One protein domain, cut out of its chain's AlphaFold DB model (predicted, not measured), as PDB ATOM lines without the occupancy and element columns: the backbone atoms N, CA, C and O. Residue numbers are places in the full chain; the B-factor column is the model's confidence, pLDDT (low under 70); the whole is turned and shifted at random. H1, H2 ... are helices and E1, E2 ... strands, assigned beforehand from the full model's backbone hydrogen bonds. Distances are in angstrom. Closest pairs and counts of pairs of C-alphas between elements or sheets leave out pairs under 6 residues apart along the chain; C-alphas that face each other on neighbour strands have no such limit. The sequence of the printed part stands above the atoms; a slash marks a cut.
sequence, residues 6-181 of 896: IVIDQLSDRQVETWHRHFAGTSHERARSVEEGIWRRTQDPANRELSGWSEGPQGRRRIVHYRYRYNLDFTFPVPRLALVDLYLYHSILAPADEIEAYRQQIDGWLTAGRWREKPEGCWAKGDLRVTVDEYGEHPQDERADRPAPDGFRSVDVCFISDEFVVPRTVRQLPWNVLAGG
ATOM      1  N   ILE A   6     195.187 179.784 193.045       92.06
ATOM      2  CA  ILE A   6     195.781 178.590 192.447       92.06
ATOM      3  C   ILE A   6     195.335 178.461 190.987       92.06
ATOM      4  O   ILE A   6     194.150 178.353 190.684       92.06
ATOM      5  N   VAL A   7     196.313 178.457 190.087       93.38
ATOM      6  CA  VAL A   7     196.138 178.209 188.654       93.38
ATOM      7  C   VAL A   7     196.420 176.745 188.362       93.38
ATOM      8  O   VAL A   7     195.587 176.083 187.767       93.38
ATOM      9  N   ILE A   8     197.553 176.211 188.810       92.50
ATOM     10  CA  ILE A   8     197.850 174.777 188.729       92.50
ATOM     11  C   ILE A   8     198.211 174.322 190.130       92.50
ATOM     12  O   ILE A   8     199.140 174.858 190.732       92.50
ATOM     13  N   ASP A   9     197.443 173.367 190.642       86.44
ATOM     14  CA  ASP A   9     197.531 172.946 192.038       86.44
ATOM     15  C   ASP A   9     198.808 172.164 192.348       86.44
ATOM     16  O   ASP A   9     199.301 172.230 193.463       86.44
ATOM     17  N   GLN A  10     199.377 171.461 191.368       87.19
ATOM     18  CA  GLN A  10     200.626 170.721 191.529       87.19
ATOM     19  C   GLN A  10     201.436 170.821 190.243       87.19
ATOM     20  O   GLN A  10     201.011 170.326 189.200       87.19
ATOM     21  N   LEU A  11     202.585 171.488 190.312       83.31
ATOM     22  CA  LEU A  11     203.529 171.505 189.207       83.31
ATOM     23  C   LEU A  11     204.479 170.320 189.299       83.31
ATOM     24  O   LEU A  11     205.016 170.024 190.361       83.31
ATOM     25  N   SER A  12     204.740 169.702 188.155       85.50
ATOM     26  CA  SER A  12     205.891 168.821 187.985       85.50
ATOM     27  C   SER A  12     207.181 169.650 188.011       85.50
ATOM     28  O   SER A  12     207.166 170.814 187.601       85.50
ATOM     29  N   ASP A  13     208.332 169.115 188.414       80.31
ATOM     30  CA  ASP A  13     209.565 169.913 188.389       80.31
ATOM     31  C   ASP A  13     210.013 170.249 186.948       80.31
ATOM     32  O   ASP A  13     210.672 171.267 186.754       80.31
ATOM     33  N   ARG A  14     209.557 169.528 185.904       80.69
ATOM     34  CA  ARG A  14     209.667 170.001 184.500       80.69
ATOM     35  C   ARG A  14     208.907 171.312 184.296       80.69
ATOM     36  O   ARG A  14     209.394 172.218 183.616       80.69
ATOM     37  N   GLN A  15     207.706 171.430 184.856       85.62
ATOM     38  CA  GLN A  15     206.916 172.659 184.806       85.62
ATOM     39  C   GLN A  15     207.535 173.764 185.677       85.62
ATOM     40  O   GLN A  15     207.547 174.924 185.267       85.62
ATOM     41  N   VAL A  16     208.129 173.426 186.822       86.44
ATOM     42  CA  VAL A  16     208.901 174.368 187.658       86.44
ATOM     43  C   VAL A  16     210.148 174.866 186.927       86.44
ATOM     44  O   VAL A  16     210.430 176.062 186.897       86.44
ATOM     45  N   GLU A  17     210.884 173.981 186.260       83.06
ATOM     46  CA  GLU A  17     212.035 174.361 185.446       83.06
ATOM     47  C   GLU A  17     211.599 175.244 184.274       83.06
ATOM     48  O   GLU A  17     212.194 176.290 184.013       83.06
ATOM     49  N   THR A  18     210.506 174.871 183.609       80.44
ATOM     50  CA  THR A  18     209.879 175.659 182.546       80.44
ATOM     51  C   THR A  18     209.493 177.054 183.038       80.44
ATOM     52  O   THR A  18     209.761 178.045 182.351       80.44
ATOM     53  N   TRP A  19     208.924 177.153 184.244       88.88
ATOM     54  CA  TRP A  19     208.645 178.417 184.915       88.88
ATOM     55  C   TRP A  19     209.910 179.262 185.048       88.88
ATOM     56  O   TRP A  19     209.946 180.392 184.562       88.88
ATOM     57  N   HIS A  20     210.967 178.722 185.651       84.88
ATOM     58  CA  HIS A  20     212.200 179.472 185.884       84.88
ATOM     59  C   HIS A  20     212.920 179.858 184.591       84.88
ATOM     60  O   HIS A  20     213.408 180.981 184.466       84.88
ATOM     61  N   ARG A  21     212.945 178.954 183.611       81.44
ATOM     62  CA  ARG A  21     213.640 179.138 182.336       81.44
ATOM     63  C   ARG A  21     212.939 180.147 181.431       81.44
ATOM     64  O   ARG A  21     213.614 180.910 180.744       81.44
ATOM     65  N   HIS A  22     211.605 180.155 181.413       81.25
ATOM     66  CA  HIS A  22     210.850 180.877 180.387       81.25
ATOM     67  C   HIS A  22     209.879 181.940 180.920       81.25
ATOM     68  O   HIS A  22     209.577 182.887 180.191       81.25
ATOM     69  N   PHE A  23     209.416 181.840 182.172       85.25
ATOM     70  CA  PHE A  23     208.406 182.748 182.736       85.25
ATOM     71  C   PHE A  23     208.928 183.670 183.839       85.25
ATOM     72  O   PHE A  23     208.581 184.849 183.833       85.25
ATOM     73  N   ALA A  24     209.783 183.188 184.746       80.12
ATOM     74  CA  ALA A  24     210.286 183.958 185.889       80.12
ATOM     75  C   ALA A  24     211.102 185.198 185.474       80.12
ATOM     76  O   ALA A  24     211.078 186.205 186.180       80.12
ATOM     77  N   GLY A  25     211.742 185.145 184.296       66.88
ATOM     78  CA  GLY A  25     212.557 186.218 183.721       66.88
ATOM     79  C   GLY A  25     213.936 186.342 184.381       66.88
ATOM     80  O   GLY A  25     214.062 186.262 185.598       66.88
ATOM     81  N   THR A  26     214.988 186.540 183.580       48.94
ATOM     82  CA  THR A  26     216.385 186.630 184.062       48.94
ATOM     83  C   THR A  26     217.174 187.822 183.485       48.94
ATOM     84  O   THR A  26     218.367 187.944 183.749       48.94
ATOM     85  N   SER A  27     216.541 188.732 182.727       49.44
ATOM     86  CA  SER A  27     217.202 189.857 182.034       49.44
ATOM     87  C   SER A  27     216.475 191.204 182.228       49.44
ATOM     88  O   SER A  27     215.422 191.262 182.855       49.44
ATOM     89  N   HIS A  28     217.027 192.305 181.689       41.16
ATOM     90  CA  HIS A  28     216.466 193.674 181.734       41.16
ATOM     91  C   HIS A  28     215.084 193.853 181.055       41.16
ATOM     92  O   HIS A  28     214.582 194.975 180.957       41.16
ATOM     93  N   GLU A  29     214.462 192.774 180.584       58.88
ATOM     94  CA  GLU A  29     213.133 192.759 179.982       58.88
ATOM     95  C   GLU A  29     212.063 192.323 180.994       58.88
ATOM     96  O   GLU A  29     212.329 191.660 181.995       58.88
ATOM     97  N   ARG A  30     210.812 192.720 180.748       70.56
ATOM     98  CA  ARG A  30     209.673 192.326 181.586       70.56
ATOM     99  C   ARG A  30     209.512 190.802 181.545       70.56
ATOM    100  O   ARG A  30     209.325 190.248 180.467       70.56
ATOM    101  N   ALA A  31     209.522 190.157 182.712       78.56
ATOM    102  CA  ALA A  31     209.287 188.721 182.838       78.56
ATOM    103  C   ALA A  31     207.966 188.306 182.174       78.56
ATOM    104  O   ALA A  31     206.956 189.007 182.309       78.56
ATOM    105  N   ARG A  32     207.959 187.154 181.489       82.25
ATOM    106  CA  ARG A  32     206.732 186.646 180.863       82.25
ATOM    107  C   ARG A  32     205.690 186.301 181.912       82.25
ATOM    108  O   ARG A  32     204.535 186.519 181.655       82.25
ATOM    109  N   SER A  33     206.043 185.946 183.142       86.44
ATOM    110  CA  SER A  33     205.087 185.815 184.258       86.44
ATOM    111  C   SER A  33     204.187 187.041 184.513       86.44
ATOM    112  O   SER A  33     203.252 186.950 185.310       86.44
ATOM    113  N   VAL A  34     204.447 188.187 183.871       84.88
ATOM    114  CA  VAL A  34     203.625 189.392 183.949       84.88
ATOM    115  C   VAL A  34     202.840 189.619 182.653       84.88
ATOM    116  O   VAL A  34     203.358 190.147 181.668       84.88
ATOM    117  N   GLU A  35     201.544 189.353 182.722       82.19
ATOM    118  CA  GLU A  35     200.573 189.547 181.650       82.19
ATOM    119  C   GLU A  35     199.960 190.958 181.740       82.19
ATOM    120  O   GLU A  35     199.618 191.418 182.829       82.19
ATOM    121  N   GLU A  36     199.836 191.686 180.627       80.06
ATOM    122  CA  GLU A  36     199.147 192.987 180.586       80.06
ATOM    123  C   GLU A  36     198.577 193.275 179.206       80.06
ATOM    124  O   GLU A  36     199.243 193.084 178.185       80.06
ATOM    125  N   GLY A  37     197.367 193.820 179.186       79.12
ATOM    126  CA  GLY A  37     196.738 194.261 177.957       79.12
ATOM    127  C   GLY A  37     195.672 195.312 178.202       79.12
ATOM    128  O   GLY A  37     195.130 195.449 179.299       79.12
ATOM    129  N   ILE A  38     195.370 196.056 177.143       77.94
ATOM    130  CA  ILE A  38     194.301 197.044 177.121       77.94
ATOM    131  C   ILE A  38     193.373 196.773 175.944       77.94
ATOM    132  O   ILE A  38     193.801 196.602 174.805       77.94
ATOM    133  N   TRP A  39     192.079 196.767 176.224       78.75
ATOM    134  CA  TRP A  39     191.020 196.755 175.235       78.75
ATOM    135  C   TRP A  39     190.294 198.081 175.312       78.75
ATOM    136  O   TRP A  39     189.677 198.400 176.325       78.75
ATOM    137  N   ARG A  40     190.346 198.862 174.234       75.06
ATOM    138  CA  ARG A  40     189.627 200.129 174.166       75.06
ATOM    139  C   ARG A  40     188.923 200.293 172.840       75.06
ATOM    140  O   ARG A  40     189.522 200.136 171.776       75.06
ATOM    141  N   ARG A  41     187.650 200.670 172.913       70.44
ATOM    142  CA  ARG A  41     186.834 200.997 171.747       70.44
ATOM    143  C   ARG A  41     185.973 202.220 171.992       70.44
ATOM    144  O   ARG A  41     185.658 202.589 173.120       70.44
ATOM    145  N   THR A  42     185.619 202.835 170.878       66.06
ATOM    146  CA  THR A  42     184.709 203.967 170.763       66.06
ATOM    147  C   THR A  42     183.714 203.634 169.659       66.06
ATOM    148  O   THR A  42     184.070 202.943 168.699       66.06
ATOM    149  N   GLN A  43     182.480 204.119 169.769       64.25
ATOM    150  CA  GLN A  43     181.508 203.981 168.684       64.25
ATOM    151  C   GLN A  43     181.883 204.924 167.528       64.25
ATOM    152  O   GLN A  43     181.657 206.127 167.609       64.25
ATOM    153  N   ASP A  44     182.487 204.370 166.473       54.03
ATOM    154  CA  ASP A  44     182.786 205.062 165.211       54.03
ATOM    155  C   ASP A  44     181.716 204.694 164.162       54.03
ATOM    156  O   ASP A  44     181.495 203.496 163.939       54.03
ATOM    157  N   PRO A  45     181.070 205.676 163.498       51.62
ATOM    158  CA  PRO A  45     180.093 205.430 162.437       51.62
ATOM    159  C   PRO A  45     180.568 204.481 161.323       51.62
ATOM    160  O   PRO A  45     179.755 203.727 160.793       51.62
ATOM    161  N   ALA A  46     181.864 204.457 160.990       49.59
ATOM    162  CA  ALA A  46     182.430 203.591 159.949       49.59
ATOM    163  C   ALA A  46     182.498 202.102 160.346       49.59
ATOM    164  O   ALA A  46     182.713 201.244 159.495       49.59
ATOM    165  N   ASN A  47     182.314 201.775 161.631       46.31
ATOM    166  CA  ASN A  47     182.290 200.399 162.147       46.31
ATOM    167  C   ASN A  47     180.889 199.977 162.623       46.31
ATOM    168  O   ASN A  47     180.766 199.006 163.370       46.31
ATOM    169  N   ARG A  48     179.848 200.704 162.193       48.81
ATOM    170  CA  ARG A  48     178.435 200.538 162.573       48.81
ATOM    171  C   ARG A  48     177.948 199.086 162.508       48.81
ATOM    172  O   ARG A  48     177.327 198.608 163.449       48.81
ATOM    173  N   GLU A  49     178.288 198.355 161.454       45.53
ATOM    174  CA  GLU A  49     177.881 196.950 161.294       45.53
ATOM    175  C   GLU A  49     178.659 195.990 162.207       45.53
ATOM    176  O   GLU A  49     178.154 194.935 162.580       45.53
ATOM    177  N   LEU A  50     179.872 196.377 162.614       41.50
ATOM    178  CA  LEU A  50     180.782 195.539 163.391       41.50
ATOM    179  C   LEU A  50     180.643 195.723 164.899       41.50
ATOM    180  O   LEU A  50     181.162 194.897 165.629       41.50
ATOM    181  N   SER A  51     180.024 196.807 165.379       41.22
ATOM    182  CA  SER A  51     179.945 197.159 166.806       41.22
ATOM    183  C   SER A  51     178.597 196.835 167.461       41.22
ATOM    184  O   SER A  51     178.349 197.296 168.571       41.22
ATOM    185  N   GLY A  52     177.695 196.129 166.768       40.88
ATOM    186  CA  GLY A  52     176.334 195.871 167.263       40.88
ATOM    187  C   GLY A  52     175.490 197.146 167.403       40.88
ATOM    188  O   GLY A  52     174.749 197.306 168.368       40.88
ATOM    189  N   TRP A  53     175.659 198.091 166.478       38.97
ATOM    190  CA  TRP A  53     175.074 199.427 166.544       38.97
ATOM    191  C   TRP A  53     173.533 199.420 166.568       38.97
ATOM    192  O   TRP A  53     172.891 198.755 165.758       38.97
ATOM    193  N   SER A  54     172.945 200.222 167.461       46.62
ATOM    194  CA  SER A  54     171.520 200.576 167.480       46.62
ATOM    195  C   SER A  54     171.384 202.100 167.545       46.62
ATOM    196  O   SER A  54     172.133 202.737 168.284       46.62
ATOM    197  N   GLU A  55     170.461 202.671 166.767       39.31
ATOM    198  CA  GLU A  55     170.302 204.115 166.523       39.31
ATOM    199  C   GLU A  55     170.238 204.962 167.805       39.31
ATOM    200  O   GLU A  55     169.239 204.965 168.516       39.31
ATOM    201  N   GLY A  56     171.318 205.701 168.081       53.72
ATOM    202  CA  GLY A  56     171.431 206.708 169.138       53.72
ATOM    203  C   GLY A  56     172.749 207.498 169.010       53.72
ATOM    204  O   GLY A  56     173.702 206.976 168.420       53.72
ATOM    205  N   PRO A  57     172.818 208.758 169.486       46.06
ATOM    206  CA  PRO A  57     173.914 209.669 169.174       46.06
ATOM    207  C   PRO A  57     175.232 209.320 169.885       46.06
ATOM    208  O   PRO A  57     175.292 208.599 170.879       46.06
ATOM    209  N   GLN A  58     176.292 209.825 169.266       62.41
ATOM    210  CA  GLN A  58     177.704 209.457 169.333       62.41
ATOM    211  C   GLN A  58     178.364 209.628 170.712       62.41
ATOM    212  O   GLN A  58     178.117 210.610 171.401       62.41
ATOM    213  N   GLY A  59     179.313 208.736 171.040       65.81
ATOM    214  CA  GLY A  59     180.357 209.013 172.037       65.81
ATOM    215  C   GLY A  59     180.561 207.991 173.151       65.81
ATOM    216  O   GLY A  59     181.437 208.222 173.980       65.81
ATOM    217  N   ARG A  60     179.849 206.850 173.164       78.69
ATOM    218  CA  ARG A  60     180.128 205.791 174.151       78.69
ATOM    219  C   ARG A  60     181.575 205.307 174.041       78.69
ATOM    220  O   ARG A  60     182.093 205.098 172.934       78.69
ATOM    221  N   ARG A  61     182.219 205.105 175.189       79.56
ATOM    222  CA  ARG A  61     183.601 204.610 175.298       79.56
ATOM    223  C   ARG A  61     183.624 203.463 176.294       79.56
ATOM    224  O   ARG A  61     182.944 203.529 177.309       79.56
ATOM    225  N   ARG A  62     184.417 202.436 176.000       82.81
ATOM    226  CA  ARG A  62     184.697 201.352 176.938       82.81
ATOM    227  C   ARG A  62     186.186 201.075 176.967       82.81
ATOM    228  O   ARG A  62     186.814 200.969 175.905       82.81
ATOM    229  N   ILE A  63     186.721 200.943 178.172       83.31
ATOM    230  CA  ILE A  63     188.105 200.566 178.434       83.31
ATOM    231  C   ILE A  63     188.114 199.387 179.391       83.31
ATOM    232  O   ILE A  63     187.461 199.420 180.425       83.31
ATOM    233  N   VAL A  64     188.881 198.361 179.040       87.00
ATOM    234  CA  VAL A  64     189.283 197.295 179.952       87.00
ATOM    235  C   VAL A  64     190.797 197.224 179.921       87.00
ATOM    236  O   VAL A  64     191.377 196.864 178.900       87.00
ATOM    237  N   HIS A  65     191.446 197.581 181.019       87.06
ATOM    238  CA  HIS A  65     192.881 197.396 181.204       87.06
ATOM    239  C   HIS A  65     193.103 196.361 182.288       87.06
ATOM    240  O   HIS A  65     192.476 196.420 183.342       87.06
ATOM    241  N   TYR A  66     193.985 195.407 182.034       88.50
ATOM    242  CA  TYR A  66     194.284 194.353 182.985       88.50
ATOM    243  C   TYR A  66     195.782 194.146 183.100       88.50
ATOM    244  O   TYR A  66     196.534 194.294 182.134       88.50
ATOM    245  N   ARG A  67     196.202 193.754 184.298       88.38
ATOM    246  CA  ARG A  67     197.544 193.269 184.573       88.38
ATOM    247  C   ARG A  67     197.466 192.122 185.566       88.38
ATOM    248  O   ARG A  67     196.896 192.272 186.643       88.38
ATOM    249  N   TYR A  68     198.124 191.026 185.222       88.31
ATOM    250  CA  TYR A  68     198.306 189.881 186.099       88.31
ATOM    251  C   TYR A  68     199.783 189.636 186.332       88.31
ATOM    252  O   TYR A  68     200.614 189.839 185.442       88.31
ATOM    253  N   ARG A  69     200.109 189.160 187.527       89.81
ATOM    254  CA  ARG A  69     201.405 188.547 187.791       89.81
ATOM    255  C   ARG A  69     201.162 187.162 188.340       89.81
ATOM    256  O   ARG A  69     200.387 186.994 189.277       89.81
ATOM    257  N   TYR A  70     201.859 186.204 187.764       92.31
ATOM    258  CA  TYR A  70     201.868 184.829 188.218       92.31
ATOM    259  C   TYR A  70     203.153 184.575 189.007       92.31
ATOM    260  O   TYR A  70     204.161 185.263 188.801       92.31
ATOM    261  N   ASN A  71     203.129 183.615 189.922       92.38
ATOM    262  CA  ASN A  71     204.322 183.108 190.585       92.38
ATOM    263  C   ASN A  71     204.137 181.658 191.033       92.38
ATOM    264  O   ASN A  71     203.024 181.135 191.006       92.38
ATOM    265  N   LEU A  72     205.230 181.037 191.466       91.69
ATOM    266  CA  LEU A  72     205.160 179.783 192.200       91.69
ATOM    267  C   LEU A  72     204.851 180.056 193.671       91.69
ATOM    268  O   LEU A  72     205.491 180.897 194.307       91.69
ATOM    269  N   ASP A  73     203.858 179.347 194.187       84.88
ATOM    270  CA  ASP A  73     203.505 179.287 195.594       84.88
ATOM    271  C   ASP A  73     204.102 178.013 196.207       84.88
ATOM    272  O   ASP A  73     203.762 176.898 195.811       84.88
ATOM    273  N   PHE A  74     205.005 178.208 197.168       79.31
ATOM    274  CA  PHE A  74     205.753 177.156 197.863       79.31
ATOM    275  C   PHE A  74     205.217 176.885 199.275       79.31
ATOM    276  O   PHE A  74     205.905 176.276 200.090       79.31
ATOM    277  N   THR A  75     204.006 177.346 199.605       69.94
ATOM    278  CA  THR A  75     203.377 177.036 200.904       69.94
ATOM    279  C   THR A  75     203.073 175.540 201.096       69.94
ATOM    280  O   THR A  75     202.773 175.128 202.214       69.94
ATOM    281  N   PHE A  76     203.204 174.720 200.044       63.78
ATOM    282  CA  PHE A  76     203.034 173.263 200.039       63.78
ATOM    283  C   PHE A  76     204.297 172.551 199.504       63.78
ATOM    284  O   PHE A  76     205.081 173.176 198.790       63.78
ATOM    285  N   PRO A  77     204.503 171.249 199.808       60.03
ATOM    286  CA  PRO A  77     205.700 170.504 199.391       60.03
ATOM    287  C   PRO A  77     205.913 170.417 197.874       60.03
ATOM    288  O   PRO A  77     207.054 170.345 197.429       60.03
ATOM    289  N   VAL A  78     204.826 170.430 197.094       75.56
ATOM    290  CA  VAL A  78     204.859 170.548 195.631       75.56
ATOM    291  C   VAL A  78     204.479 171.987 195.272       75.56
ATOM    292  O   VAL A  78     203.426 172.455 195.721       75.56
ATOM    293  N   PRO A  79     205.306 172.713 194.500       83.19
ATOM    294  CA  PRO A  79     205.023 174.093 194.144       83.19
ATOM    295  C   PRO A  79     203.782 174.194 193.264       83.19
ATOM    296  O   PRO A  79     203.545 173.378 192.373       83.19
ATOM    297  N   ARG A  80     203.009 175.251 193.493       93.12
ATOM    298  CA  ARG A  80     201.765 175.517 192.767       93.12
ATOM    299  C   ARG A  80     201.947 176.736 191.892       93.12
ATOM    300  O   ARG A  80     202.536 177.723 192.325       93.12
ATOM    301  N   LEU A  81     201.422 176.712 190.675       93.81
ATOM    302  CA  LEU A  81     201.347 177.932 189.878       93.81
ATOM    303  C   LEU A  81     200.175 178.753 190.388       93.81
ATOM    304  O   LEU A  81     199.047 178.267 190.383       93.81
ATOM    305  N   ALA A  82     200.417 179.997 190.776       94.00
ATOM    306  CA  ALA A  82     199.373 180.870 191.277       94.00
ATOM    307  C   ALA A  82     199.387 182.245 190.612       94.00
ATOM    308  O   ALA A  82     200.434 182.813 190.299       94.00
ATOM    309  N   LEU A  83     198.197 182.806 190.436       93.94
ATOM    310  CA  LEU A  83     198.000 184.225 190.206       93.94
ATOM    311  C   LEU A  83     198.257 184.936 191.536       93.94
ATOM    312  O   LEU A  83     197.544 184.695 192.506       93.94
ATOM    313  N   VAL A  84     199.284 185.781 191.592       91.06
ATOM    314  CA  VAL A  84     199.688 186.480 192.823       91.06
ATOM    315  C   VAL A  84     199.245 187.935 192.846       91.06
ATOM    316  O   VAL A  84     198.959 188.458 193.914       91.06
ATOM    317  N   ASP A  85     199.121 188.563 191.674       90.19
ATOM    318  CA  ASP A  85     198.601 189.921 191.544       90.19
ATOM    319  C   ASP A  85     197.455 189.968 190.542       90.19
ATOM    320  O   ASP A  85     197.601 189.479 189.417       90.19
ATOM    321  N   LEU A  86     196.385 190.679 190.897       92.00
ATOM    322  CA  LEU A  86     195.297 191.000 189.980       92.00
ATOM    323  C   LEU A  86     195.033 192.506 189.975       92.00
ATOM    324  O   LEU A  86     194.750 193.108 191.009       92.00
ATOM    325  N   TYR A  87     195.074 193.091 188.778       92.31
ATOM    326  CA  TYR A  87     194.571 194.428 188.488       92.31
ATOM    327  C   TYR A  87     193.652 194.363 187.272       92.31
ATOM    328  O   TYR A  87     194.072 193.914 186.203       92.31
ATOM    329  N   LEU A  88     192.416 194.826 187.431       92.94
ATOM    330  CA  LEU A  88     191.443 194.950 186.352       92.94
ATOM    331  C   LEU A  88     190.721 196.288 186.493       92.94
ATOM    332  O   LEU A  88     189.944 196.491 187.420       92.94
ATOM    333  N   TYR A  89     190.969 197.184 185.552       91.25
ATOM    334  CA  TYR A  89     190.309 198.471 185.437       91.25
ATOM    335  C   TYR A  89     189.300 198.417 184.298       91.25
ATOM    336  O   TYR A  89     189.654 198.130 183.151       91.25
ATOM    337  N   HIS A  90     188.048 198.705 184.619       92.56
ATOM    338  CA  HIS A  90     186.966 198.869 183.666       92.56
ATOM    339  C   HIS A  90     186.469 200.309 183.730       92.56
ATOM    340  O   HIS A  90     186.297 200.852 184.815       92.56
ATOM    341  N   SER A  91     186.261 200.926 182.575       89.44
ATOM    342  CA  SER A  91     185.654 202.250 182.474       89.44
ATOM    343  C   SER A  91     184.644 202.260 181.346       89.44
ATOM    344  O   SER A  91     184.931 201.782 180.238       89.44
ATOM    345  N   ILE A  92     183.468 202.814 181.618       89.31
ATOM    346  CA  ILE A  92     182.414 202.998 180.626       89.31
ATOM    347  C   ILE A  92     181.891 204.432 180.664       89.31
ATOM    348  O   ILE A  92     181.523 204.940 181.715       89.31
ATOM    349  N   LEU A  93     181.863 205.077 179.495       87.38
ATOM    350  CA  LEU A  93     181.249 206.385 179.257       87.38
ATOM    351  C   LEU A  93     179.955 206.161 178.465       87.38
ATOM    352  O   LEU A  93     180.012 205.628 177.352       87.38
ATOM    353  N   ALA A  94     178.814 206.569 179.018       88.50
ATOM    354  CA  ALA A  94     177.481 206.372 178.438       88.50
ATOM    355  C   ALA A  94     176.522 207.510 178.862       88.50
ATOM    356  O   ALA A  94     176.918 208.343 179.682       88.50
ATOM    357  N   PRO A  95     175.293 207.596 178.308       90.94
ATOM    358  CA  PRO A  95     174.276 208.534 178.791       90.94
ATOM    359  C   PRO A  95     174.094 208.463 180.315       90.94
ATOM    360  O   PRO A  95     174.190 207.389 180.910       90.94
ATOM    361  N   ALA A  96     173.876 209.611 180.956       91.69
ATOM    362  CA  ALA A  96     173.867 209.735 182.414       91.69
ATOM    363  C   ALA A  96     172.827 208.831 183.101       91.69
ATOM    364  O   ALA A  96     173.110 208.294 184.168       91.69
ATOM    365  N   ASP A  97     171.663 208.643 182.479       91.56
ATOM    366  CA  ASP A  97     170.589 207.762 182.942       91.56
ATOM    367  C   ASP A  97     170.980 206.275 182.871       91.56
ATOM    368  O   ASP A  97     170.699 205.513 183.796       91.56
ATOM    369  N   GLU A  98     171.704 205.860 181.825       91.19
ATOM    370  CA  GLU A  98     172.274 204.507 181.731       91.19
ATOM    371  C   GLU A  98     173.339 204.264 182.811       91.19
ATOM    372  O   GLU A  98     173.386 203.180 183.394       91.19
ATOM    373  N   ILE A  99     174.186 205.260 183.097       93.62
ATOM    374  CA  ILE A  99     175.203 205.166 184.155       93.62
ATOM    375  C   ILE A  99     174.555 205.097 185.536       93.62
ATOM    376  O   ILE A  99     174.985 204.293 186.359       93.62
ATOM    377  N   GLU A 100     173.502 205.874 185.787       93.19
ATOM    378  CA  GLU A 100     172.751 205.810 187.043       93.19
ATOM    379  C   GLU A 100     172.117 204.426 187.246       93.19
ATOM    380  O   GLU A 100     172.271 203.819 188.309       93.19
ATOM    381  N   ALA A 101     171.478 203.873 186.209       93.25
ATOM    382  CA  ALA A 101     170.934 202.517 186.253       93.25
ATOM    383  C   ALA A 101     172.033 201.465 186.481       93.25
ATOM    384  O   ALA A 101     171.865 200.541 187.279       93.25
ATOM    385  N   TYR A 102     173.182 201.614 185.820       93.81
ATOM    386  CA  TYR A 102     174.314 200.708 185.994       93.81
ATOM    387  C   TYR A 102     174.922 200.798 187.393       93.81
ATOM    388  O   TYR A 102     175.265 199.777 187.986       93.81
ATOM    389  N   ARG A 103     174.993 201.998 187.977       93.44
ATOM    390  CA  ARG A 103     175.457 202.188 189.352       93.44
ATOM    391  C   ARG A 103     174.570 201.446 190.349       93.44
ATOM    392  O   ARG A 103     175.101 200.750 191.214       93.44
ATOM    393  N   GLN A 104     173.250 201.529 190.178       93.00
ATOM    394  CA  GLN A 104     172.288 200.781 190.994       93.00
ATOM    395  C   GLN A 104     172.466 199.263 190.835       93.00
ATOM    396  O   GLN A 104     172.400 198.520 191.816       93.00
ATOM    397  N   GLN A 105     172.739 198.787 189.615       94.75
ATOM    398  CA  GLN A 105     173.063 197.377 189.378       94.75
ATOM    399  C   GLN A 105     174.359 196.961 190.083       94.75
ATOM    400  O   GLN A 105     174.378 195.907 190.715       94.75
ATOM    401  N   ILE A 106     175.406 197.794 190.042       95.38
ATOM    402  CA  ILE A 106     176.672 197.557 190.749       95.38
ATOM    403  C   ILE A 106     176.437 197.413 192.255       95.38
ATOM    404  O   ILE A 106     176.950 196.466 192.847       95.38
ATOM    405  N   ASP A 107     175.623 198.274 192.872       93.44
ATOM    406  CA  ASP A 107     175.271 198.147 194.296       93.44
ATOM    407  C   ASP A 107     174.525 196.833 194.587       93.44
ATOM    408  O   ASP A 107     174.815 196.128 195.564       93.44
ATOM    409  N   GLY A 108     173.610 196.447 193.693       94.81
ATOM    410  CA  GLY A 108     172.938 195.151 193.740       94.81
ATOM    411  C   GLY A 108     173.913 193.973 193.643       94.81
ATOM    412  O   GLY A 108     173.794 193.009 194.401       94.81
ATOM    413  N   TRP A 109     174.913 194.045 192.763       97.00
ATOM    414  CA  TRP A 109     175.924 192.999 192.580       97.00
ATOM    415  C   TRP A 109     176.943 192.942 193.712       97.00
ATOM    416  O   TRP A 109     177.328 191.846 194.111       97.00
ATOM    417  N   LEU A 110     177.346 194.083 194.275       95.38
ATOM    418  CA  LEU A 110     178.158 194.151 195.492       95.38
ATOM    419  C   LEU A 110     177.439 193.446 196.649       95.38
ATOM    420  O   LEU A 110     178.027 192.613 197.345       95.38
ATOM    421  N   THR A 111     176.137 193.702 196.791       93.81
ATOM    422  CA  THR A 111     175.293 193.050 197.798       93.81
ATOM    423  C   THR A 111     175.165 191.548 197.536       93.81
ATOM    424  O   THR A 111     175.469 190.739 198.415       93.81
ATOM    425  N   ALA A 112     174.784 191.149 196.318       94.75
ATOM    426  CA  ALA A 112     174.636 189.744 195.930       94.75
ATOM    427  C   ALA A 112     175.955 188.962 196.061       94.75
ATOM    428  O   ALA A 112     175.981 187.823 196.528       94.75
ATOM    429  N   GLY A 113     177.070 189.605 195.715       93.44
ATOM    430  CA  GLY A 113     178.423 189.088 195.857       93.44
ATOM    431  C   GLY A 113     178.933 189.056 197.297       93.44
ATOM    432  O   GLY A 113     180.011 188.504 197.526       93.44
ATOM    433  N   ARG A 114     178.181 189.587 198.270       95.00
ATOM    434  CA  ARG A 114     178.549 189.661 199.696       95.00
ATOM    435  C   ARG A 114     179.848 190.439 199.945       95.00
ATOM    436  O   ARG A 114     180.679 190.023 200.757       95.00
ATOM    437  N   TRP A 115     180.042 191.546 199.233       95.44
ATOM    438  CA  TRP A 115     181.165 192.457 199.460       95.44
ATOM    439  C   TRP A 115     180.972 193.255 200.747       95.44
ATOM    440  O   TRP A 115     179.848 193.534 201.162       95.44
ATOM    441  N   ARG A 116     182.080 193.618 201.393       94.62
ATOM    442  CA  ARG A 116     182.072 194.444 202.604       94.62
ATOM    443  C   ARG A 116     182.590 195.832 202.278       94.62
ATOM    444  O   ARG A 116     183.718 195.956 201.805       94.62
ATOM    445  N   GLU A 117     181.797 196.846 202.580       94.00
ATOM    446  CA  GLU A 117     182.218 198.239 202.472       94.00
ATOM    447  C   GLU A 117     183.370 198.537 203.450       94.00
ATOM    448  O   GLU A 117     183.437 198.011 204.570       94.00
ATOM    449  N   LYS A 118     184.317 199.348 202.994       89.94
ATOM    450  CA  LYS A 118     185.487 199.855 203.713       89.94
ATOM    451  C   LYS A 118     185.426 201.390 203.722       89.94
ATOM    452  O   LYS A 118     184.637 201.975 202.980       89.94
ATOM    453  N   PRO A 119     186.239 202.067 204.554       83.44
ATOM    454  CA  PRO A 119     186.339 203.524 204.510       83.44
ATOM    455  C   PRO A 119     186.639 204.043 203.094       83.44
ATOM    456  O   PRO A 119     187.235 203.332 202.286       83.44
ATOM    457  N   GLU A 120     186.245 205.290 202.823       77.38
ATOM    458  CA  GLU A 120     186.541 206.001 201.564       77.38
ATOM    459  C   GLU A 120     185.893 205.388 200.303       77.38
ATOM    460  O   GLU A 120     186.375 205.597 199.196       77.38
ATOM    461  N   GLY A 121     184.784 204.649 200.443       79.06
ATOM    462  CA  GLY A 121     184.008 204.141 199.298       79.06
ATOM    463  C   GLY A 121     184.616 202.916 198.603       79.06
ATOM    464  O   GLY A 121     184.177 202.528 197.521       79.06
ATOM    465  N   CYS A 122     185.618 202.284 199.221       90.31
ATOM    466  CA  CYS A 122     186.207 201.031 198.757       90.31
ATOM    467  C   CYS A 122     185.412 199.822 199.277       90.31
ATOM    468  O   CYS A 122     184.876 199.845 200.379       90.31
ATOM    469  N   TRP A 123     185.378 198.727 198.522       95.19
ATOM    470  CA  TRP A 123     184.734 197.471 198.918       95.19
ATOM    471  C   TRP A 123     185.735 196.322 198.886       95.19
ATOM    472  O   TRP A 123     186.635 196.314 198.052       95.19
ATOM    473  N   ALA A 124     185.583 195.329 199.765       94.19
ATOM    474  CA  ALA A 124     186.503 194.193 199.858       94.19
ATOM    475  C   ALA A 124     185.797 192.826 199.936       94.19
ATOM    476  O   ALA A 124     184.741 192.690 200.565       94.19
ATOM    477  N   LYS A 125     186.424 191.797 199.347       92.94
ATOM    478  CA  LYS A 125     185.996 190.386 199.396       92.94
ATOM    479  C   LYS A 125     187.202 189.435 199.409       92.94
ATOM    480  O   LYS A 125     187.691 189.009 198.362       92.94
ATOM    481  N   GLY A 126     187.614 189.025 200.611       91.31
ATOM    482  CA  GLY A 126     188.911 188.367 200.815       91.31
ATOM    483  C   GLY A 126     190.026 189.386 200.597       91.31
ATOM    484  O   GLY A 126     189.910 190.499 201.108       91.31
ATOM    485  N   ASP A 127     191.003 189.037 199.765       91.25
ATOM    486  CA  ASP A 127     192.172 189.873 199.441       91.25
ATOM    487  C   ASP A 127     191.956 190.717 198.176       91.25
ATOM    488  O   ASP A 127     192.903 191.197 197.564       91.25
ATOM    489  N   LEU A 128     190.709 190.842 197.717       93.38
ATOM    490  CA  LEU A 128     190.348 191.640 196.552       93.38
ATOM    491  C   LEU A 128     189.599 192.891 196.999       93.38
ATOM    492  O   LEU A 128     188.625 192.799 197.754       93.38
ATOM    493  N   ARG A 129     190.021 194.042 196.482       93.62
ATOM    494  CA  ARG A 129     189.394 195.349 196.679       93.62
ATOM    495  C   ARG A 129     188.809 195.862 195.374       93.62
ATOM    496  O   ARG A 129     189.345 195.584 194.303       93.62
ATOM    497  N   VAL A 130     187.732 196.630 195.473       94.81
ATOM    498  CA  VAL A 130     187.136 197.336 194.340       94.81
ATOM    499  C   VAL A 130     186.785 198.774 194.712       94.81
ATOM    500  O   VAL A 130     186.294 199.031 195.814       94.81
ATOM    501  N   THR A 131     187.066 199.712 193.807       93.62
ATOM    502  CA  THR A 131     186.553 201.090 193.856       93.62
ATOM    503  C   THR A 131     185.588 201.319 192.704       93.62
ATOM    504  O   THR A 131     185.718 200.689 191.649       93.62
ATOM    505  N   VAL A 132     184.601 202.183 192.934       94.62
ATOM    506  CA  VAL A 132     183.590 202.566 191.948       94.62
ATOM    507  C   VAL A 132     183.508 204.086 191.945       94.62
ATOM    508  O   VAL A 132     182.979 204.671 192.888       94.62
ATOM    509  N   ASP A 133     184.046 204.709 190.903       92.62
ATOM    510  CA  ASP A 133     184.199 206.161 190.815       92.62
ATOM    511  C   ASP A 133     183.401 206.706 189.626       92.62
ATOM    512  O   ASP A 133     183.551 206.245 188.496       92.62
ATOM    513  N   GLU A 134     182.544 207.696 189.868       93.06
ATOM    514  CA  GLU A 134     181.738 208.337 188.826       93.06
ATOM    515  C   GLU A 134     182.257 209.731 188.488       93.06
ATOM    516  O   GLU A 134     182.573 210.529 189.371       93.06
ATOM    517  N   TYR A 135     182.231 210.069 187.202       91.12
ATOM    518  CA  TYR A 135     182.666 211.368 186.709       91.12
ATOM    519  C   TYR A 135     181.637 211.946 185.737       91.12
ATOM    520  O   TYR A 135     181.119 211.245 184.868       91.12
ATOM    521  N   GLY A 136     181.321 213.234 185.892       88.12
ATOM    522  CA  GLY A 136     180.580 213.981 184.870       88.12
ATOM    523  C   GLY A 136     181.451 214.189 183.634       88.12
ATOM    524  O   GLY A 136     181.098 213.779 182.536       88.12
ATOM    525  N   GLU A 137     182.646 214.723 183.861       83.94
ATOM    526  CA  GLU A 137     183.733 214.763 182.895       83.94
ATOM    527  C   GLU A 137     184.927 214.018 183.491       83.94
ATOM    528  O   GLU A 137     185.346 214.289 184.619       83.94
ATOM    529  N   HIS A 138     185.436 213.017 182.775       85.19
ATOM    530  CA  HIS A 138     186.514 212.182 183.285       85.19
ATOM    531  C   HIS A 138     187.825 213.002 183.349       85.19
ATOM    532  O   HIS A 138     188.209 213.590 182.337       85.19
ATOM    533  N   PRO A 139     188.595 213.004 184.459       83.44
ATOM    534  CA  PRO A 139     189.761 213.888 184.633       83.44
ATOM    535  C   PRO A 139     190.837 213.768 183.544       83.44
ATOM    536  O   PRO A 139     191.624 214.677 183.301       83.44
ATOM    537  N   GLN A 140     190.922 212.605 182.904       79.19
ATOM    538  CA  GLN A 140     191.884 212.336 181.829       79.19
ATOM    539  C   GLN A 140     191.359 212.738 180.453       79.19
ATOM    540  O   GLN A 140     192.156 212.980 179.556       79.19
ATOM    541  N   ASP A 141     190.037 212.821 180.305       78.19
ATOM    542  CA  ASP A 141     189.400 213.409 179.131       78.19
ATOM    543  C   ASP A 141     189.540 214.934 179.171       78.19
ATOM    544  O   ASP A 141     189.950 215.522 178.173       78.19
ATOM    545  N   GLU A 142     189.355 215.551 180.343       81.88
ATOM    546  CA  GLU A 142     189.618 216.979 180.575       81.88
ATOM    547  C   GLU A 142     191.083 217.339 180.257       81.88
ATOM    548  O   GLU A 142     191.364 218.240 179.468       81.88
ATOM    549  N   ARG A 143     192.050 216.572 180.789       81.44
ATOM    550  CA  ARG A 143     193.490 216.767 180.501       81.44
ATOM    551  C   ARG A 143     193.858 216.612 179.028       81.44
ATOM    552  O   ARG A 143     194.878 217.150 178.603       81.44
ATOM    553  N   ALA A 144     193.091 215.819 178.290       73.56
ATOM    554  CA  ALA A 144     193.330 215.516 176.889       73.56
ATOM    555  C   ALA A 144     192.548 216.410 175.926       73.56
ATOM    556  O   ALA A 144     192.594 216.158 174.722       73.56
ATOM    557  N   ASP A 145     191.821 217.404 176.448       76.69
ATOM    558  CA  ASP A 145     190.897 218.247 175.685       76.69
ATOM    559  C   ASP A 145     189.906 217.409 174.858       76.69
ATOM    560  O   ASP A 145     189.685 217.605 173.661       76.69
ATOM    561  N   ARG A 146     189.360 216.369 175.499       74.06
ATOM    562  CA  ARG A 146     188.506 215.372 174.860       74.06
ATOM    563  C   ARG A 146     187.144 215.292 175.549       74.06
ATOM    564  O   ARG A 146     186.862 214.271 176.188       74.06
ATOM    565  N   PRO A 147     186.277 216.304 175.367       74.25
ATOM    566  CA  PRO A 147     185.030 216.410 176.109       74.25
ATOM    567  C   PRO A 147     184.150 215.166 175.940       74.25
ATOM    568  O   PRO A 147     184.137 214.496 174.891       74.25
ATOM    569  N   ALA A 148     183.432 214.830 177.008       77.00
ATOM    570  CA  ALA A 148     182.327 213.886 176.935       77.00
ATOM    571  C   ALA A 148     181.160 214.527 176.156       77.00
ATOM    572  O   ALA A 148     181.003 215.748 176.197       77.00
ATOM    573  N   PRO A 149     180.342 213.743 175.431       83.38
ATOM    574  CA  PRO A 149     179.118 214.277 174.841       83.38
ATOM    575  C   PRO A 149     178.179 214.839 175.916       83.38
ATOM    576  O   PRO A 149     178.135 214.325 177.035       83.38
ATOM    577  N   ASP A 150     177.383 215.847 175.561       83.56
ATOM    578  CA  ASP A 150     176.399 216.432 176.475       83.56
ATOM    579  C   ASP A 150     175.452 215.359 177.039       83.56
ATOM    580  O   ASP A 150     174.888 214.544 176.304       83.56
ATOM    581  N   GLY A 151     175.276 215.361 178.363       86.94
ATOM    582  CA  GLY A 151     174.425 214.397 179.065       86.94
ATOM    583  C   GLY A 151     175.041 213.007 179.260       86.94
ATOM    584  O   GLY A 151     174.327 212.102 179.687       86.94
ATOM    585  N   PHE A 152     176.333 212.811 178.974       89.62
ATOM    586  CA  PHE A 152     177.052 211.572 179.287       89.62
ATOM    587  C   PHE A 152     177.786 211.682 180.626       89.62
ATOM    588  O   PHE A 152     178.143 212.768 181.076       89.62
ATOM    589  N   ARG A 153     178.020 210.531 181.255       91.62
ATOM    590  CA  ARG A 153     178.857 210.368 182.450       91.62
ATOM    591  C   ARG A 153     179.706 209.115 182.284       91.62
ATOM    592  O   ARG A 153     179.386 208.255 181.457       91.62
ATOM    593  N   SER A 154     180.789 209.005 183.043       90.31
ATOM    594  CA  SER A 154     181.565 207.768 183.117       90.31
ATOM    595  C   SER A 154     181.514 207.160 184.503       90.31
ATOM    596  O   SER A 154     181.440 207.880 185.499       90.31
ATOM    597  N   VAL A 155     181.617 205.838 184.552       92.88
ATOM    598  CA  VAL A 155     181.905 205.102 185.779       92.88
ATOM    599  C   VAL A 155     183.125 204.222 185.568       92.88
ATOM    600  O   VAL A 155     183.231 203.511 184.565       92.88
ATOM    601  N   ASP A 156     184.027 204.293 186.534       92.75
ATOM    602  CA  ASP A 156     185.224 203.482 186.628       92.75
ATOM    603  C   ASP A 156     185.020 202.437 187.719       92.75
ATOM    604  O   ASP A 156     184.617 202.759 188.835       92.75
ATOM    605  N   VAL A 157     185.319 201.181 187.404       94.81
ATOM    606  CA  VAL A 157     185.325 200.068 188.351       94.81
ATOM    607  C   VAL A 157     186.713 199.446 188.339       94.81
ATOM    608  O   VAL A 157     187.142 198.866 187.339       94.81
ATOM    609  N   CYS A 158     187.436 199.571 189.450       93.31
ATOM    610  CA  CYS A 158     188.820 199.117 189.547       93.31
ATOM    611  C   CYS A 158     188.960 198.001 190.577       93.31
ATOM    612  O   CYS A 158     188.854 198.253 191.772       93.31
ATOM    613  N   PHE A 159     189.267 196.787 190.120       93.94
ATOM    614  CA  PHE A 159     189.610 195.646 190.964       93.94
ATOM    615  C   PHE A 159     191.118 195.582 191.181       93.94
ATOM    616  O   PHE A 159     191.896 195.637 190.224       93.94
ATOM    617  N   ILE A 160     191.529 195.427 192.434       92.38
ATOM    618  CA  ILE A 160     192.932 195.360 192.831       92.38
ATOM    619  C   ILE A 160     193.109 194.382 193.987       92.38
ATOM    620  O   ILE A 160     192.333 194.396 194.942       92.38
ATOM    621  N   SER A 161     194.117 193.524 193.905       92.00
ATOM    622  CA  SER A 161     194.481 192.651 195.014       92.00
ATOM    623  C   SER A 161     195.212 193.384 196.137       92.00
ATOM    624  O   SER A 161     195.920 194.365 195.895       92.00
ATOM    625  N   ASP A 162     195.075 192.897 197.367       83.25
ATOM    626  CA  ASP A 162     195.853 193.367 198.511       83.25
ATOM    627  C   ASP A 162     197.355 193.246 198.212       83.25
ATOM    628  O   ASP A 162     197.794 192.391 197.446       83.25
ATOM    629  N   GLU A 163     198.134 194.186 198.752       76.69
ATOM    630  CA  GLU A 163     199.585 194.308 198.526       76.69
ATOM    631  C   GLU A 163     200.021 194.576 197.070       76.69
ATOM    632  O   GLU A 163     201.210 194.779 196.805       76.69
ATOM    633  N   PHE A 164     199.086 194.705 196.121       78.25
ATOM    634  CA  PHE A 164     199.420 195.111 194.762       78.25
ATOM    635  C   PHE A 164     199.868 196.569 194.704       78.25
ATOM    636  O   PHE A 164     199.080 197.518 194.780       78.25
ATOM    637  N   VAL A 165     201.158 196.773 194.459       69.12
ATOM    638  CA  VAL A 165     201.684 198.098 194.147       69.12
ATOM    639  C   VAL A 165     201.502 198.349 192.657       69.12
ATOM    640  O   VAL A 165     202.306 197.887 191.849       69.12
ATOM    641  N   VAL A 166     200.468 199.115 192.285       65.88
ATOM    642  CA  VAL A 166     200.261 199.531 190.887       65.88
ATOM    643  C   VAL A 166     201.509 200.293 190.410       65.88
ATOM    644  O   VAL A 166     201.749 201.407 190.904       65.88
ATOM    645  N   PRO A 167     202.302 199.747 189.465       66.94
ATOM    646  CA  PRO A 167     203.499 200.416 188.974       66.94
ATOM    647  C   PRO A 167     203.146 201.781 188.378       66.94
ATOM    648  O   PRO A 167     202.079 201.947 187.785       66.94
ATOM    649  N   ARG A 168     204.056 202.761 188.483       65.94
ATOM    650  CA  ARG A 168     203.836 204.112 187.923       65.94
ATOM    651  C   ARG A 168     203.437 204.082 186.445       65.94
ATOM    652  O   ARG A 168     202.639 204.910 186.028       65.94
ATOM    653  N   THR A 169     203.970 203.128 185.685       63.16
ATOM    654  CA  THR A 169     203.647 202.914 184.272       63.16
ATOM    655  C   THR A 169     202.190 202.495 184.087       63.16
ATOM    656  O   THR A 169     201.449 203.182 183.401       63.16
ATOM    657  N   VAL A 170     201.739 201.449 184.779       65.94
ATOM    658  CA  VAL A 170     200.349 200.950 184.741       65.94
ATOM    659  C   VAL A 170     199.358 202.039 185.156       65.94
ATOM    660  O   VAL A 170     198.338 202.209 184.505       65.94
ATOM    661  N   ARG A 171     199.688 202.864 186.162       64.19
ATOM    662  CA  ARG A 171     198.860 204.019 186.571       64.19
ATOM    663  C   ARG A 171     198.732 205.120 185.518       64.19
ATOM    664  O   ARG A 171     197.997 206.060 185.768       64.19
ATOM    665  N   GLN A 172     199.452 205.080 184.402       64.69
ATOM    666  CA  GLN A 172     199.337 206.074 183.328       64.69
ATOM    667  C   GLN A 172     198.686 205.486 182.068       64.69
ATOM    668  O   GLN A 172     198.012 206.205 181.342       64.69
ATOM    669  N   LEU A 173     198.790 204.178 181.840       68.69
ATOM    670  CA  LEU A 173     198.429 203.541 180.569       68.69
ATOM    671  C   LEU A 173     196.918 203.473 180.238       68.69
ATOM    672  O   LEU A 173     196.583 203.875 179.120       68.69
ATOM    673  N   PRO A 174     195.988 203.079 181.146       71.19
ATOM    674  CA  PRO A 174     194.545 203.138 180.865       71.19
ATOM    675  C   PRO A 174     194.108 204.526 180.409       71.19
ATOM    676  O   PRO A 174     193.355 204.710 179.455       71.19
ATOM    677  N   TRP A 175     194.655 205.518 181.096       71.31
ATOM    678  CA  TRP A 175     194.342 206.922 180.951       71.31
ATOM    679  C   TRP A 175     195.007 207.546 179.723       71.31
ATOM    680  O   TRP A 175     194.431 208.421 179.091       71.31
ATOM    681  N   ASN A 176     196.183 207.067 179.317       68.06
ATOM    682  CA  ASN A 176     196.842 207.501 178.082       68.06
ATOM    683  C   ASN A 176     195.999 207.172 176.849       68.06
ATOM    684  O   ASN A 176     196.002 207.911 175.869       68.06
ATOM    685  N   VAL A 177     195.225 206.091 176.900       66.62
ATOM    686  CA  VAL A 177     194.247 205.780 175.858       66.62
ATOM    687  C   VAL A 177     193.066 206.761 175.887       66.62
ATOM    688  O   VAL A 177     192.475 207.083 174.845       66.62
ATOM    689  N   LEU A 178     192.746 207.306 177.063       64.38
ATOM    690  CA  LEU A 178     191.857 208.456 177.169       64.38
ATOM    691  C   LEU A 178     192.503 209.749 176.619       64.38
ATOM    692  O   LEU A 178     191.809 210.585 176.060       64.38
ATOM    693  N   ALA A 179     193.830 209.853 176.595       64.44
ATOM    694  CA  ALA A 179     194.512 211.012 176.021       64.44
ATOM    695  C   ALA A 179     194.777 210.953 174.502       64.44
ATOM    696  O   ALA A 179     194.733 211.972 173.821       64.44
ATOM    697  N   GLY A 180     195.038 209.770 173.940       55.28
ATOM    698  CA  GLY A 180     195.674 209.625 172.619       55.28
ATOM    699  C   GLY A 180     194.773 209.433 171.390       55.28
ATOM    700  O   GLY A 180     195.296 209.183 170.308       55.28
ATOM    701  N   GLY A 181     193.442 209.510 171.508       51.00
ATOM    702  CA  GLY A 181     192.538 209.288 170.358       51.00
ATOM    703  C   GLY A 181     192.492 207.830 169.852       51.00
ATOM    704  O   GLY A 181     193.223 206.970 170.331       51.00
TER     705      GLY A 181
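What this domain is: This is residues 6 to 181 of the 896 residues of the protein "UDP-glucose 6-dehydrogenase" of Streptomyces acidiscabies (UniProt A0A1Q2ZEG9). One long, twisted antiparallel sheet makes the length of this domain, with the long helix H2 over one of its faces and the short helix H4 over the opposite face. At one far end of the long strands E3 and E4 sit the small strand E1 and helix H1; near the other end of E3 lies the loop of residues 43 to 60. The 176 printed residues hold four named helices and seven named strands, in the order E1 H1 E2 E3 E4 H2 E5 E6 H3 E7 H4, and the class is mixed, helices and strands. The whole is loose, with a radius of gyration of the C-alphas of 19.6 A, and elongated, spanning 58 by 37 by 31 A.

Where its parts are: Find C-alpha 6 at (195.781, 178.590, 192.447), where E1 begins, residues 6 to 8, 5.7 A long. H1 follows, residues 13 to 23, 14.1 A, then E2, residues 34 to 42, 27.3 A, and E3, residues 61 to 73, 38.1 A. E4, residues 80 to 95, runs 45.2 A to C-alpha 95 at (174.276, 208.534, 178.791), and H2, residues 96 to 112, 24.1 A, begins at the next residue. Next come E5, residues 123 to 125, 7.2 A; E6, residues 128 to 135, 23.3 A; H3, residues 139 to 143, 6.3 A; and E7, residues 152 to 161, 30.2 A. H4, residues 173 to 179, 9.6 A, ends at C-alpha 179, (194.512, 211.012, 176.021).

How they stand to each other: Start at E4: E1 and E7 lie on one side of it, E3 on the other side. E2, E3 and E4 form a meander, each strand the antiparallel neighbour of the one before; look at N 37 and O 66, 3.1 A, and N 65 and O 89, 2.8 A. Also within hydrogen-bond range are N 7 and O 81, 2.8 A, across the neighbour strands E1 and E4, N 90 and O 157, 2.9 A, across E4 and E7, N 133 and O 156, 2.9 A, across E6 and E7, and N 123 and O 130, 2.9 A, across the hairpin E5 and E6. H2 runs along the strands at a height over the sheet of 9.1 A; its closest C-alphas to E7 are Ala 96 and Phe 152, 4.8 A. On the opposite face H4 has a height of 9.3 A, with C-alphas His 65 and Pro 174 of E3 and H4 closest at 6.0 A. H4 touches H3, closest C-alphas Asp 141 and Leu 178, 5.9 A. H1 is on the sheet, slantwise to the strands, at 44 degrees to E3 on the local plane. In H1, H2 and H3 each O i to N i+4 pair is within hydrogen-bond range; in H4, 2 of 3 are.

The domain as a whole: The C-alphas farthest apart, of Pro 77 and Asp 150, are 59.1 A apart. The printed part has no cut; the links E2 to E3 and E7 to H4 are long. Mean pLDDT of the printed part is 80.1, with 41 residues under 70, among them residues 42 to 59 and 165 to 173.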